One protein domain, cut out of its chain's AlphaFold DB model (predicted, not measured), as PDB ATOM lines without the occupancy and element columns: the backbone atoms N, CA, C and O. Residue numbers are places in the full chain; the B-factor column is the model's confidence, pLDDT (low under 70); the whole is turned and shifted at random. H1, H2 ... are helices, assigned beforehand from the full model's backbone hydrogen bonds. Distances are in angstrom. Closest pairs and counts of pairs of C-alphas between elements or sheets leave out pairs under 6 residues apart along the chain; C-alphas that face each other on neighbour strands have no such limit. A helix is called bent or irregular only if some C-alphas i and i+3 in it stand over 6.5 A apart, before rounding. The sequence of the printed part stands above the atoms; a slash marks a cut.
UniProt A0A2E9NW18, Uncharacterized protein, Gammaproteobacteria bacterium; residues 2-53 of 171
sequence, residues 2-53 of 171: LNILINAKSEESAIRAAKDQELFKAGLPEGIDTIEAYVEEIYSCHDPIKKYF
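AT A GLANCE: This is residues 2 to 53 of the 171 residues of an uncharacterized protein of Gammaproteobacteria bacterium (UniProt A0A2E9NW18). Two pairs of short helices, H1 with H2 and H3 with H4, make the two sides of a small U-shaped body, with the long link of residues 21 to 34 joining the sides at one end. At the other end H4 folds back toward H1, and the C-alphas of the two sides come near each other at few places. The printed part has 52 residues with four named helices, in the order H1, H2, H3, H4, and no named strand; its class is all helix. It is compact, with a radius of gyration of the C-alphas of 10.8 A and spans of 28 by 23 by 14 A.

HOW THE PARTS SIT: H1, residues 2 to 7, and H2, residues 11 to 20, touch at a steep tilt of 59 degrees, opposite ways; their closest C-alphas, of Leu 5 and Ala 14, are 5.2 A apart. H3, residues 35 to 45, is close to H2 but not clearly touching; their closest C-alphas, of Ile 15 and Ile 35, are 7.8 A apart. H4, residues 47 to 52, is close to H1 but not clearly touching, with the closest C-alphas, of Ile 6 and Tyr 52, 6.4 A apart. H2 and H4 are apart. Every O i to N i+4 pair is within hydrogen-bond range in H1, H2 and H3; in H4 0 of 2 are, beside 2 of 3 O i to N i+3 pairs.

IN THESE COORDINATES: H1 begins at C-alpha 2 (71.282, -83.134, 63.645). H2 is 14.1 A long and H3 15.4 A. H4 is irregular, C-alphas 48 and 51 being 7.7 A apart, and ends at C-alpha 52 (66.743, -90.543, 70.895).

THE WHOLE: The C-alphas of Lys 25 and Pro 48, the two farthest apart, are 29.3 A apart. The printed part has no cut. The link from H2 to H3 is long, and the other two are tight. No printed residue is under 70 in pLDDT.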
ATOM      1  N   LEU A   2      71.541 -81.728  63.271       90.00
ATOM      2  CA  LEU A   2      71.282 -83.134  63.645       90.00
ATOM      3  C   LEU A   2      72.189 -83.675  64.771       90.00
ATOM      4  O   LEU A   2      71.693 -84.117  65.804       90.00
ATOM      5  N   ASN A   3      73.515 -83.569  64.611       91.12
ATOM      6  CA  ASN A   3      74.476 -84.028  65.626       91.12
ATOM      7  C   ASN A   3      74.319 -83.306  66.973       91.12
ATOM      8  O   ASN A   3      74.601 -83.879  68.020       91.12
ATOM      9  N   ILE A   4      73.862 -82.053  66.963       93.50
ATOM     10  CA  ILE A   4      73.603 -81.301  68.193       93.50
ATOM     11  C   ILE A   4      72.355 -81.868  68.876       93.50
ATOM     12  O   ILE A   4      72.406 -82.164  70.063       93.50
ATOM     13  N   LEU A   5      71.273 -82.096  68.125       94.00
ATOM     14  CA  LEU A   5      70.011 -82.629  68.651       94.00
ATOM     15  C   LEU A   5      70.166 -84.017  69.286       94.00
ATOM     16  O   LEU A   5      69.573 -84.278  70.329       94.00
ATOM     17  N   ILE A   6      70.965 -84.908  68.691       94.81
ATOM     18  CA  ILE A   6      71.146 -86.272  69.219       94.81
ATOM     19  C   ILE A   6      72.087 -86.330  70.435       94.81
ATOM     20  O   ILE A   6      71.961 -87.217  71.282       94.81
ATOM     21  N   ASN A   7      73.012 -85.371  70.548       94.88
ATOM     22  CA  ASN A   7      73.963 -85.281  71.660       94.88
ATOM     23  C   ASN A   7      73.437 -84.444  72.835       94.88
ATOM     24  O   ASN A   7      73.916 -84.584  73.961       94.88
ATOM     25  N   ALA A   8      72.467 -83.566  72.590       95.44
ATOM     26  CA  ALA A   8      71.875 -82.707  73.600       95.44
ATOM     27  C   ALA A   8      70.968 -83.486  74.564       95.44
ATOM     28  O   ALA A   8      70.273 -84.421  74.171       95.44
ATOM     29  N   LYS A   9      70.951 -83.065  75.834       93.44
ATOM     30  CA  LYS A   9      70.132 -83.662  76.910       93.44
ATOM     31  C   LYS A   9      68.689 -83.148  76.946       93.44
ATOM     32  O   LYS A   9      67.915 -83.596  77.784       93.44
ATOM     33  N   SER A  10      68.381 -82.160  76.111       94.62
ATOM     34  CA  SER A  10      67.038 -81.642  75.868       94.62
ATOM     35  C   SER A  10      67.032 -80.839  74.568       94.62
ATOM     36  O   SER A  10      68.086 -80.370  74.120       94.62
ATOM     37  N   GLU A  11      65.858 -80.638  73.981       92.75
ATOM     38  CA  GLU A  11      65.702 -79.813  72.783       92.75
ATOM     39  C   GLU A  11      66.121 -78.357  73.021       92.75
ATOM     40  O   GLU A  11      66.838 -77.779  72.206       92.75
ATOM     41  N   GLU A  12      65.781 -77.777  74.176       94.06
ATOM     42  CA  GLU A  12      66.141 -76.390  74.488       94.06
ATOM     43  C   GLU A  12      67.661 -76.214  74.536       94.06
ATOM     44  O   GLU A  12      68.205 -75.229  74.028       94.06
ATOM     45  N   SER A  13      68.368 -77.196  75.111       94.19
ATOM     46  CA  SER A  13      69.831 -77.195  75.135       94.19
ATOM     47  C   SER A  13      70.429 -77.341  73.732       94.19
ATOM     48  O   SER A  13      71.436 -76.699  73.432       94.19
ATOM     49  N   ALA A  14      69.781 -78.110  72.850       93.81
ATOM     50  CA  ALA A  14      70.197 -78.260  71.462       93.81
ATOM     51  C   ALA A  14      70.028 -76.956  70.673       93.81
ATOM     52  O   ALA A  14      70.955 -76.522  69.989       93.81
ATOM     53  N   ILE A  15      68.869 -76.304  70.803       93.19
ATOM     54  CA  ILE A  15      68.570 -75.026  70.147       93.19
ATOM     55  C   ILE A  15      69.539 -73.948  70.629       93.19
ATOM     56  O   ILE A  15      70.060 -73.181  69.819       93.19
ATOM     57  N   ARG A  16      69.822 -73.905  71.935       94.06
ATOM     58  CA  ARG A  16      70.819 -72.990  72.498       94.06
ATOM     59  C   ARG A  16      72.198 -73.219  71.882       94.06
ATOM     60  O   ARG A  16      72.774 -72.277  71.352       94.06
ATOM     61  N   ALA A  17      72.688 -74.458  71.879       93.56
ATOM     62  CA  ALA A  17      73.984 -74.786  71.290       93.56
ATOM     63  C   ALA A  17      74.044 -74.466  69.784       93.56
ATOM     64  O   ALA A  17      75.068 -74.004  69.290       93.56
ATOM     65  N   ALA A  18      72.945 -74.668  69.051       92.25
ATOM     66  CA  ALA A  18      72.864 -74.308  67.640       92.25
ATOM     67  C   ALA A  18      72.950 -72.788  67.418       92.25
ATOM     68  O   ALA A  18      73.632 -72.341  66.497       92.25
ATOM     69  N   LYS A  19      72.306 -71.989  68.278       91.00
ATOM     70  CA  LYS A  19      72.428 -70.522  68.261       91.00
ATOM     71  C   LYS A  19      73.854 -70.076  68.584       91.00
ATOM     72  O   LYS A  19      74.388 -69.239  67.863       91.00
ATOM     73  N   ASP A  20      74.479 -70.679  69.594       93.06
ATOM     74  CA  ASP A  20      75.856 -70.370  70.005       93.06
ATOM     75  C   ASP A  20      76.882 -70.699  68.901       93.06
ATOM     76  O   ASP A  20      77.883 -70.005  68.757       93.06
ATOM     77  N   GLN A  21      76.620 -71.723  68.080       92.00
ATOM     78  CA  GLN A  21      77.434 -72.071  66.904       92.00
ATOM     79  C   GLN A  21      77.080 -71.270  65.639       92.00
ATOM     80  O   GLN A  21      77.545 -71.607  64.553       92.00
ATOM     81  N   GLU A  22      76.237 -70.240  65.751       91.06
ATOM     82  CA  GLU A  22      75.800 -69.392  64.635       91.06
ATOM     83  C   GLU A  22      75.182 -70.169  63.449       91.06
ATOM     84  O   GLU A  22      75.185 -69.691  62.314       91.06
ATOM     85  N   LEU A  23      74.594 -71.351  63.691       87.94
ATOM     86  CA  LEU A  23      74.068 -72.236  62.633       87.94
ATOM     87  C   LEU A  23      72.989 -71.584  61.758       87.94
ATOM     88  O   LEU A  23      72.806 -71.984  60.614       87.94
ATOM     89  N   PHE A  24      72.283 -70.590  62.295       87.75
ATOM     90  CA  PHE A  24      71.182 -69.891  61.626       87.75
ATOM     91  C   PHE A  24      71.582 -68.520  61.069       87.75
ATOM     92  O   PHE A  24      70.724 -67.758  60.635       87.75
ATOM     93  N   LYS A  25      72.877 -68.176  61.070       87.69
ATOM     94  CA  LYS A  25      73.365 -66.872  60.591       87.69
ATOM     95  C   LYS A  25      73.070 -66.626  59.112       87.69
ATOM     96  O   LYS A  25      72.845 -65.487  58.719       87.69
ATOM     97  N   ALA A  26      73.051 -67.688  58.310       86.06
ATOM     98  CA  ALA A  26      72.688 -67.639  56.896       86.06
ATOM     99  C   ALA A  26      71.162 -67.640  56.650       86.06
ATOM    100  O   ALA A  26      70.739 -67.620  55.499       86.06
ATOM    101  N   GLY A  27      70.348 -67.651  57.710       86.94
ATOM    102  CA  GLY A  27      68.900 -67.831  57.639       86.94
ATOM    103  C   GLY A  27      68.468 -69.287  57.826       86.94
ATOM    104  O   GLY A  27      69.289 -70.188  58.020       86.94
ATOM    105  N   LEU A  28      67.152 -69.501  57.812       89.62
ATOM    106  CA  LEU A  28      66.533 -70.827  57.813       89.62
ATOM    107  C   LEU A  28      66.332 -71.323  56.370       89.62
ATOM    108  O   LEU A  28      66.318 -70.505  55.447       89.62
ATOM    109  N   PRO A  29      66.194 -72.644  56.156       88.25
ATOM    110  CA  PRO A  29      65.844 -73.188  54.848       88.25
ATOM    111  C   PRO A  29      64.541 -72.593  54.293       88.25
ATOM    112  O   PRO A  29      63.654 -72.193  55.046       88.25
ATOM    113  N   GLU A  30      64.423 -72.561  52.966       87.69
ATOM    114  CA  GLU A  30      63.246 -72.026  52.277       87.69
ATOM    115  C   GLU A  30      61.965 -72.763  52.705       87.69
ATOM    116  O   GLU A  30      61.932 -73.992  52.760       87.69
ATOM    117  N   GLY A  31      60.915 -72.003  53.029       86.00
ATOM    118  CA  GLY A  31      59.644 -72.544  53.522       86.00
ATOM    119  C   GLY A  31      59.595 -72.821  55.029       86.00
ATOM    120  O   GLY A  31      58.583 -73.332  55.504       86.00
ATOM    121  N   ILE A  32      60.646 -72.479  55.784       89.56
ATOM    122  CA  ILE A  32      60.698 -72.649  57.240       89.56
ATOM    123  C   ILE A  32      60.887 -71.298  57.932       89.56
ATOM    124  O   ILE A  32      61.941 -70.672  57.837       89.56
ATOM    125  N   ASP A  33      59.879 -70.888  58.701       88.94
ATOM    126  CA  ASP A  33      59.850 -69.564  59.339       88.94
ATOM    127  C   ASP A  33      60.408 -69.550  60.773       88.94
ATOM    128  O   ASP A  33      60.723 -68.488  61.312       88.94
ATOM    129  N   THR A  34      60.521 -70.715  61.423       92.31
ATOM    130  CA  THR A  34      60.941 -70.827  62.832       92.31
ATOM    131  C   THR A  34      61.964 -71.941  63.047       92.31
ATOM    132  O   THR A  34      62.010 -72.923  62.304       92.31
ATOM    133  N   ILE A  35      62.801 -71.801  64.082       90.12
ATOM    134  CA  ILE A  35      63.790 -72.832  64.443       90.12
ATOM    135  C   ILE A  35      63.068 -74.100  64.905       90.12
ATOM    136  O   ILE A  35      63.512 -75.205  64.621       90.12
ATOM    137  N   GLU A  36      61.937 -73.933  65.579       91.50
ATOM    138  CA  GLU A  36      61.076 -75.004  66.059       91.50
ATOM    139  C   GLU A  36      60.509 -75.809  64.880       91.50
ATOM    140  O   GLU A  36      60.609 -77.034  64.873       91.50
ATOM    141  N   ALA A  37      60.020 -75.137  63.828       92.12
ATOM    142  CA  ALA A  37      59.592 -75.808  62.599       92.12
ATOM    143  C   ALA A  37      60.749 -76.557  61.915       92.12
ATOM    144  O   ALA A  37      60.558 -77.664  61.417       92.12
ATOM    145  N   TYR A  38      61.966 -76.004  61.944       93.19
ATOM    146  CA  TYR A  38      63.144 -76.699  61.419       93.19
ATOM    147  C   TYR A  38      63.499 -77.960  62.218       93.19
ATOM    148  O   TYR A  38      63.865 -78.982  61.640       93.19
ATOM    149  N   VAL A  39      63.403 -77.902  63.548       92.81
ATOM    150  CA  VAL A  39      63.642 -79.060  64.420       92.81
ATOM    151  C   VAL A  39      62.600 -80.150  64.171       92.81
ATOM    152  O   VAL A  39      62.976 -81.315  64.030       92.81
ATOM    153  N   GLU A  40      61.323 -79.787  64.033       92.62
ATOM    154  CA  GLU A  40      60.265 -80.763  63.751       92.62
ATOM    155  C   GLU A  40      60.436 -81.423  62.375       92.62
ATOM    156  O   GLU A  40      60.210 -82.628  62.237       92.62
ATOM    157  N   GLU A  41      60.915 -80.684  61.372       93.69
ATOM    158  CA  GLU A  41      61.248 -81.252  60.060       93.69
ATOM    159  C   GLU A  41      62.389 -82.277  60.169       93.69
ATOM    160  O   GLU A  41      62.322 -83.371  59.603       93.69
ATOM    161  N   ILE A  42      63.420 -81.980  60.972       93.25
ATOM    162  CA  ILE A  42      64.506 -82.932  61.247       93.25
ATOM    163  C   ILE A  42      63.956 -84.188  61.925       93.25
ATOM    164  O   ILE A  42      64.324 -85.296  61.527       93.25
ATOM    165  N   TYR A  43      63.086 -84.036  62.922       93.69
ATOM    166  CA  TYR A  43      62.464 -85.166  63.605       93.69
ATOM    167  C   TYR A  43      61.599 -86.009  62.674       93.69
ATOM    168  O   TYR A  43      61.663 -87.233  62.748       93.69
ATOM    169  N   SER A  44      60.830 -85.373  61.792       93.56
ATOM    170  CA  SER A  44      59.960 -86.045  60.824       93.56
ATOM    171  C   SER A  44      60.769 -86.822  59.784       93.56
ATOM    172  O   SER A  44      60.473 -87.978  59.495       93.56
ATOM    173  N   CYS A  45      61.856 -86.232  59.284       94.75
ATOM    174  CA  CYS A  45      62.779 -86.890  58.358       94.75
ATOM    175  C   CYS A  45      63.514 -88.087  59.001       94.75
ATOM    176  O   CYS A  45      63.862 -89.053  58.323       94.75
ATOM    177  N   HIS A  46      63.710 -88.058  60.325       94.94
ATOM    178  CA  HIS A  46      64.438 -89.075  61.088       94.94
ATOM    179  C   HIS A  46      63.542 -89.824  62.088       94.94
ATOM    180  O   HIS A  46      64.003 -90.212  63.167       94.94
ATOM    181  N   ASP A  47      62.280 -90.067  61.721       94.25
ATOM    182  CA  ASP A  47      61.277 -90.716  62.578       94.25
ATOM    183  C   ASP A  47      61.779 -91.995  63.292       94.25
ATOM    184  O   ASP A  47      61.622 -92.092  64.515       94.25
ATOM    185  N   PRO A  48      62.520 -92.922  62.635       96.06
ATOM    186  CA  PRO A  48      63.007 -94.143  63.289       96.06
ATOM    187  C   PRO A  48      63.912 -93.909  64.507       96.06
ATOM    188  O   PRO A  48      63.994 -94.759  65.399       96.06
ATOM    189  N   ILE A  49      64.607 -92.768  64.550       94.88
ATOM    190  CA  ILE A  49      65.510 -92.397  65.645       94.88
ATOM    191  C   ILE A  49      64.981 -91.228  66.482       94.88
ATOM    192  O   ILE A  49      65.657 -90.825  67.430       94.88
ATOM    193  N   LYS A  50      63.767 -90.726  66.202       94.56
ATOM    194  CA  LYS A  50      63.188 -89.534  66.845       94.56
ATOM    195  C   LYS A  50      63.243 -89.598  68.371       94.56
ATOM    196  O   LYS A  50      63.636 -88.640  69.026       94.56
ATOM    197  N   LYS A  51      62.944 -90.774  68.932       94.62
ATOM    198  CA  LYS A  51      62.951 -91.048  70.381       94.62
ATOM    199  C   LYS A  51      64.301 -90.836  71.083       94.62
ATOM    200  O   LYS A  51      64.335 -90.817  72.308       94.62
ATOM    201  N   TYR A  52      65.405 -90.746  70.340       95.31
ATOM    202  CA  TYR A  52      66.743 -90.543  70.895       95.31
ATOM    203  C   TYR A  52      67.179 -89.074  70.889       95.31
ATOM    204  O   TYR A  52      68.123 -88.728  71.603       95.31
ATOM    205  N   PHE A  53      66.516 -88.193  70.133       95.00
ATOM    206  CA  PHE A  53      66.832 -86.766  70.172       95.00
ATOM    207  C   PHE A  53      66.517 -86.163  71.538       95.00
ATOM    208  O   PHE A  53      65.580 -86.578  72.213       95.00
TER     209      PHE A  53